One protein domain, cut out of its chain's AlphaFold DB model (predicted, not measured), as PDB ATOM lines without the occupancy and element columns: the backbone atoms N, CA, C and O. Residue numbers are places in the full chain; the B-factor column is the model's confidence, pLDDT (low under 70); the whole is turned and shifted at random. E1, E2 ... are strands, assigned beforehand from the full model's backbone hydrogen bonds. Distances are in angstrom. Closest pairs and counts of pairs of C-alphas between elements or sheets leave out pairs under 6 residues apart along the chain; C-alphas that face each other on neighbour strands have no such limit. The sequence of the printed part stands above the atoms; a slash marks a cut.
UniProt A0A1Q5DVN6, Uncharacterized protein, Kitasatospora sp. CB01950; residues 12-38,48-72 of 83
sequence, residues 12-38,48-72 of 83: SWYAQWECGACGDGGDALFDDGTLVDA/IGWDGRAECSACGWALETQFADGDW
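Overview. This is residues 12 to 38 and 48 to 72 of the 83 residues of an uncharacterized protein of Kitasatospora sp. CB01950 (UniProt A0A1Q5DVN6). Two hairpins side by side, E1-E2 and E3-E4, make one strongly twisted sheet, a rod with their turns at opposite ends; residues 32 to 38 and 69 to 72 fold over one face. The printed part has 52 residues, no named helix and strands E1 to E4, order E2 E1 E3 E4, antiparallel. It is all strand and compact, with a radius of gyration of the C-alphas of 11.3 A and spans of 38 by 16 by 14 A.

Arrangement. Begin at inner strand E1, residues 12 to 19: edge strand E2, residues 25 to 31, is its hairpin partner, N 17 and O 26 at 2.8 A. Beside E1 find inner strand E3, residues 48 to 56, with N 53 and O 14 at 2.7 A. E3 forms a hairpin with edge strand E4, residues 62 to 68, N 52 and O 65 at 2.8 A. E2 and E4 are apart.

Along the chain. Find C-alpha 12 at (137.399, 109.314, 135.958); E1 runs 22.8 A. E2 runs 19.9 A, E3 25.5 A, and E4 19.4 A to C-alpha 68 at (126.736, 122.579, 141.273).

Size, cuts and confidence. C-alphas 22 and 59, the farthest apart, are 38.5 A apart. Residues 39 to 47 are not printed; C-alphas 38 and 48 are 7.7 A apart. No printed residue is under 70 in pLDDT.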
ATOM      1  N   SER A  12     138.662 109.140 136.671       92.00
ATOM      2  CA  SER A  12     137.399 109.314 135.958       92.00
ATOM      3  C   SER A  12     136.296 109.609 136.958       92.00
ATOM      4  O   SER A  12     136.289 109.037 138.054       92.00
ATOM      5  N   TRP A  13     135.348 110.442 136.557       94.94
ATOM      6  CA  TRP A  13     134.171 110.776 137.338       94.94
ATOM      7  C   TRP A  13     132.944 110.052 136.802       94.94
ATOM      8  O   TRP A  13     132.728 109.993 135.594       94.94
ATOM      9  N   TYR A  14     132.136 109.530 137.719       96.69
ATOM     10  CA  TYR A  14     130.736 109.189 137.496       96.69
ATOM     11  C   TYR A  14     129.905 110.085 138.400       96.69
ATOM     12  O   TYR A  14     130.123 110.075 139.610       96.69
ATOM     13  N   ALA A  15     128.972 110.845 137.845       96.75
ATOM     14  CA  ALA A  15     128.125 111.726 138.630       96.75
ATOM     15  C   ALA A  15     126.664 111.587 138.226       96.75
ATOM     16  O   ALA A  15     126.358 111.453 137.045       96.75
ATOM     17  N   GLN A  16     125.777 111.623 139.210       97.19
ATOM     18  CA  GLN A  16     124.340 111.735 138.985       97.19
ATOM     19  C   GLN A  16     123.924 113.177 139.223       97.19
ATOM     20  O   GLN A  16     124.437 113.801 140.146       97.19
ATOM     21  N   TRP A  17     123.009 113.693 138.419       95.19
ATOM     22  CA  TRP A  17     122.443 115.019 138.603       95.19
ATOM     23  C   TRP A  17     120.936 114.951 138.767       95.19
ATOM     24  O   TRP A  17     120.269 114.074 138.213       95.19
ATOM     25  N   GLU A  18     120.406 115.911 139.513       94.31
ATOM     26  CA  GLU A  18     118.975 116.118 139.678       94.31
ATOM     27  C   GLU A  18     118.664 117.613 139.589       94.31
ATOM     28  O   GLU A  18     119.272 118.457 140.255       94.31
ATOM     29  N   CYS A  19     117.677 117.950 138.766       92.19
ATOM     30  CA  CYS A  19     117.062 119.257 138.764       92.19
ATOM     31  C   CYS A  19     116.002 119.305 139.864       92.19
ATOM     32  O   CYS A  19     114.904 118.760 139.719       92.19
ATOM     33  N   GLY A  20     116.275 120.048 140.939       88.00
ATOM     34  CA  GLY A  20     115.319 120.219 142.038       88.00
ATOM     35  C   GLY A  20     113.999 120.905 141.639       88.00
ATOM     36  O   GLY A  20     113.082 121.001 142.453       88.00
ATOM     37  N   ALA A  21     113.900 121.418 140.406       87.94
ATOM     38  CA  ALA A  21     112.746 122.144 139.887       87.94
ATOM     39  C   ALA A  21     111.670 121.231 139.317       87.94
ATOM     40  O   ALA A  21     110.494 121.317 139.670       87.94
ATOM     41  N   CYS A  22     112.092 120.393 138.376       90.00
ATOM     42  CA  CYS A  22     111.234 119.534 137.582       90.00
ATOM     43  C   CYS A  22     111.380 118.062 137.991       90.00
ATOM     44  O   CYS A  22     110.539 117.251 137.605       90.00
ATOM     45  N   GLY A  23     112.402 117.733 138.790       89.31
ATOM     46  CA  GLY A  23     112.761 116.366 139.161       89.31
ATOM     47  C   GLY A  23     113.383 115.571 138.013       89.31
ATOM     48  O   GLY A  23     113.463 114.350 138.113       89.31
ATOM     49  N   ASP A  24     113.758 116.233 136.914       91.94
ATOM     50  CA  ASP A  24     114.534 115.599 135.852       91.94
ATOM     51  C   ASP A  24     115.945 115.313 136.356       91.94
ATOM     52  O   ASP A  24     116.456 116.009 137.235       91.94
ATOM     53  N   GLY A  25     116.566 114.277 135.823       93.94
ATOM     54  CA  GLY A  25     117.857 113.833 136.310       93.94
ATOM     55  C   GLY A  25     118.498 112.831 135.377       93.94
ATOM     56  O   GLY A  25     117.861 112.269 134.482       93.94
ATOM     57  N   GLY A  26     119.775 112.582 135.613       95.06
ATOM     58  CA  GLY A  26     120.550 111.666 134.799       95.06
ATOM     59  C   GLY A  26     121.900 111.360 135.410       95.06
ATOM     60  O   GLY A  26     122.217 111.769 136.523       95.06
ATOM     61  N   ASP A  27     122.699 110.621 134.658       95.88
ATOM     62  CA  ASP A  27     124.071 110.289 135.000       95.88
ATOM     63  C   ASP A  27     125.029 110.728 133.891       95.88
ATOM     64  O   ASP A  27     124.674 110.768 132.710       95.88
ATOM     65  N   ALA A  28     126.250 111.087 134.279       95.12
ATOM     66  CA  ALA A  28     127.314 111.472 133.370       95.12
ATOM     67  C   ALA A  28     128.647 110.846 133.780       95.12
ATOM     68  O   ALA A  28     128.962 110.679 134.961       95.12
ATOM     69  N   LEU A  29     129.450 110.540 132.763       94.69
ATOM     70  CA  LEU A  29     130.834 110.109 132.893       94.69
ATOM     71  C   LEU A  29     131.729 111.146 132.223       94.69
ATOM     72  O   LEU A  29     131.504 111.487 131.061       94.69
ATOM     73  N   PHE A  30     132.747 111.622 132.933       92.62
ATOM     74  CA  PHE A  30     133.674 112.624 132.411       92.62
ATOM     75  C   PHE A  30     135.072 112.497 133.027       92.62
ATOM     76  O   PHE A  30     135.277 111.831 134.046       92.62
ATOM     77  N   ASP A  31     136.050 113.109 132.363       91.44
ATOM     78  CA  ASP A  31     137.444 113.123 132.800       91.44
ATOM     79  C   ASP A  31     137.667 114.152 133.918       91.44
ATOM     80  O   ASP A  31     136.958 115.153 134.020       91.44
ATOM     81  N   ASP A  32     138.681 113.924 134.752       91.12
ATOM     82  CA  ASP A  32     139.104 114.899 135.761       91.12
ATOM     83  C   ASP A  32     139.541 116.237 135.142       91.12
ATOM     84  O   ASP A  32     140.194 116.255 134.095       91.12
ATOM     85  N   GLY A  33     139.215 117.354 135.799       91.06
ATOM     86  CA  GLY A  33     139.483 118.691 135.264       91.06
ATOM     87  C   GLY A  33     138.529 119.067 134.136       91.06
ATOM     88  O   GLY A  33     138.961 119.577 133.102       91.06
ATOM     89  N   THR A  34     137.239 118.784 134.323       91.62
ATOM     90  CA  THR A  34     136.179 119.091 133.353       91.62
ATOM     91  C   THR A  34     135.154 120.041 133.968       91.62
ATOM     92  O   THR A  34     134.837 119.957 135.154       91.62
ATOM     93  N   LEU A  35     134.637 120.954 133.141       93.06
ATOM     94  CA  LEU A  35     133.469 121.768 133.464       93.06
ATOM     95  C   LEU A  35     132.211 120.910 133.297       93.06
ATOM     96  O   LEU A  35     131.979 120.395 132.202       93.06
ATOM     97  N   VAL A  36     131.428 120.754 134.357       92.38
ATOM     98  CA  VAL A  36     130.199 119.949 134.319       92.38
ATOM     99  C   VAL A  36     129.008 120.799 133.901       92.38
ATOM    100  O   VAL A  36     128.876 121.939 134.333       92.38
ATOM    101  N   ASP A  37     128.166 120.245 133.037       91.31
ATOM    102  CA  ASP A  37     126.953 120.885 132.526       91.31
ATOM    103  C   ASP A  37     125.929 119.789 132.218       91.31
ATOM    104  O   ASP A  37     126.233 118.825 131.504       91.31
ATOM    105  N   ALA A  38     124.737 119.905 132.797       89.25
ATOM    106  CA  ALA A  38     123.650 118.948 132.628       89.25
ATOM    107  C   ALA A  38     122.923 119.126 131.287       89.25
ATOM    108  O   ALA A  38     122.094 118.282 130.944       89.25
ATOM    109  N   ILE A  48     120.784 122.934 139.533       90.06
ATOM    110  CA  ILE A  48     121.003 121.499 139.360       90.06
ATOM    111  C   ILE A  48     122.150 121.078 140.280       90.06
ATOM    112  O   ILE A  48     123.237 121.664 140.256       90.06
ATOM    113  N   GLY A  49     121.881 120.068 141.104       93.19
ATOM    114  CA  GLY A  49     122.860 119.470 142.001       93.19
ATOM    115  C   GLY A  49     123.412 118.180 141.413       93.19
ATOM    116  O   GLY A  49     122.668 117.405 140.811       93.19
ATOM    117  N   TRP A  50     124.704 117.951 141.623       95.81
ATOM    118  CA  TRP A  50     125.407 116.756 141.185       95.81
ATOM    119  C   TRP A  50     125.987 115.988 142.373       95.81
ATOM    120  O   TRP A  50     126.673 116.568 143.212       95.81
ATOM    121  N   ASP A  51     125.787 114.672 142.394       96.75
ATOM    122  CA  ASP A  51     126.449 113.706 143.270       96.75
ATOM    123  C   ASP A  51     127.536 112.970 142.479       96.75
ATOM    124  O   ASP A  51     127.259 112.019 141.738       96.75
ATOM    125  N   GLY A  52     128.785 113.418 142.612       96.31
ATOM    126  CA  GLY A  52     129.927 112.902 141.868       96.31
ATOM    127  C   GLY A  52     130.799 111.933 142.656       96.31
ATOM    128  O   GLY A  52     131.110 112.139 143.828       96.31
ATOM    129  N   ARG A  53     131.274 110.897 141.966       96.81
ATOM    130  CA  ARG A  53     132.280 109.953 142.441       96.81
ATOM    131  C   ARG A  53     133.466 109.905 141.484       96.81
ATOM    132  O   ARG A  53     133.346 109.406 140.366       96.81
ATOM    133  N   ALA A  54     134.622 110.359 141.951       94.19
ATOM    134  CA  ALA A  54     135.901 110.152 141.290       94.19
ATOM    135  C   ALA A  54     136.476 108.786 141.649       94.19
ATOM    136  O   ALA A  54     136.401 108.354 142.800       94.19
ATOM    137  N   GLU A  55     137.124 108.138 140.686       93.25
ATOM    138  CA  GLU A  55     137.897 106.920 140.911       93.25
ATOM    139  C   GLU A  55     139.214 106.942 140.139       93.25
ATOM    140  O   GLU A  55     139.241 107.162 138.930       93.25
ATOM    141  N   CYS A  56     140.316 106.658 140.835       89.94
ATOM    142  CA  CYS A  56     141.622 106.443 140.234       89.94
ATOM    143  C   CYS A  56     141.797 104.966 139.874       89.94
ATOM    144  O   CYS A  56     142.097 104.122 140.726       89.94
ATOM    145  N   SER A  57     141.725 104.669 138.581       84.38
ATOM    146  CA  SER A  57     141.874 103.312 138.033       84.38
ATOM    147  C   SER A  57     143.219 102.633 138.347       84.38
ATOM    148  O   SER A  57     143.351 101.416 138.224       84.38
ATOM    149  N   ALA A  58     144.241 103.392 138.754       84.50
ATOM    150  CA  ALA A  58     145.582 102.859 138.986       84.50
ATOM    151  C   ALA A  58     145.872 102.437 140.434       84.50
ATOM    152  O   ALA A  58     146.709 101.557 140.641       84.50
ATOM    153  N   CYS A  59     145.246 103.080 141.422       85.50
ATOM    154  CA  CYS A  59     145.468 102.794 142.844       85.50
ATOM    155  C   CYS A  59     144.183 102.423 143.599       85.50
ATOM    156  O   CYS A  59     144.272 101.984 144.742       85.50
ATOM    157  N   GLY A  60     143.009 102.559 142.970       85.62
ATOM    158  CA  GLY A  60     141.713 102.285 143.590       85.62
ATOM    159  C   GLY A  60     141.239 103.377 144.551       85.62
ATOM    160  O   GLY A  60     140.291 103.149 145.298       85.62
ATOM    161  N   TRP A  61     141.894 104.543 144.562       90.19
ATOM    162  CA  TRP A  61     141.418 105.710 145.305       90.19
ATOM    163  C   TRP A  61     140.064 106.167 144.762       90.19
ATOM    164  O   TRP A  61     139.855 106.142 143.549       90.19
ATOM    165  N   ALA A  62     139.175 106.607 145.647       92.81
ATOM    166  CA  ALA A  62     137.896 107.184 145.269       92.81
ATOM    167  C   ALA A  62     137.537 108.375 146.164       92.81
ATOM    168  O   ALA A  62     137.916 108.409 147.338       92.81
ATOM    169  N   LEU A  63     136.781 109.317 145.607       93.69
ATOM    170  CA  LEU A  63     136.231 110.483 146.296       93.69
ATOM    171  C   LEU A  63     134.769 110.637 145.912       93.69
ATOM    172  O   LEU A  63     134.449 110.620 144.732       93.69
ATOM    173  N   GLU A  64     133.912 110.830 146.904       95.94
ATOM    174  CA  GLU A  64     132.510 111.190 146.715       95.94
ATOM    175  C   GLU A  64     132.334 112.645 147.152       95.94
ATOM    176  O   GLU A  64     132.740 113.019 148.256       95.94
ATOM    177  N   THR A  65     131.782 113.483 146.280       96.12
ATOM    178  CA  THR A  65     131.543 114.902 146.556       96.12
ATOM    179  C   THR A  65     130.351 115.409 145.761       96.12
ATOM    180  O   THR A  65     130.036 114.889 144.696       96.12
ATOM    181  N   GLN A  66     129.712 116.449 146.284       95.31
ATOM    182  CA  GLN A  66     128.646 117.163 145.594       95.31
ATOM    183  C   GLN A  66     129.195 118.440 144.956       95.31
ATOM    184  O   GLN A  66     130.108 119.054 145.516       95.31
ATOM    185  N   PHE A  67     128.645 118.834 143.812       94.25
ATOM    186  CA  PHE A  67     128.954 120.096 143.130       94.25
ATOM    187  C   PHE A  67     127.721 120.644 142.406       94.25
ATOM    188  O   PHE A  67     126.712 119.949 142.256       94.25
ATOM    189  N   ALA A  68     127.785 121.918 142.028       93.44
ATOM    190  CA  ALA A  68     126.736 122.579 141.273       93.44
ATOM    191  C   ALA A  68     126.970 122.426 139.768       93.44
ATOM    192  O   ALA A  68     128.077 122.160 139.294       93.44
ATOM    193  N   ASP A  69     125.902 122.602 139.008       91.50
ATOM    194  CA  ASP A  69     125.995 122.717 137.563       91.50
ATOM    195  C   ASP A  69     126.821 123.942 137.140       91.50
ATOM    196  O   ASP A  69     126.712 125.020 137.729       91.50
ATOM    197  N   GLY A  70     127.690 123.767 136.145       91.00
ATOM    198  CA  GLY A  70     128.667 124.773 135.732       91.00
ATOM    199  C   GLY A  70     129.946 124.819 136.579       91.00
ATOM    200  O   GLY A  70     130.808 125.659 136.303       91.00
ATOM    201  N   ASP A  71     130.113 123.947 137.580       94.06
ATOM    202  CA  ASP A  71     131.352 123.876 138.358       94.06
ATOM    203  C   ASP A  71     132.497 123.211 137.581       94.06
ATOM    204  O   ASP A  71     132.329 122.293 136.773       94.06
ATOM    205  N   TRP A  72     133.717 123.668 137.859       93.06
ATOM    206  CA  TRP A  72     134.933 122.990 137.419       93.06
ATOM    207  C   TRP A  72     135.303 121.900 138.424       93.06
ATOM    208  O   TRP A  72     135.615 122.201 139.581       93.06
TER     209      TRP A  72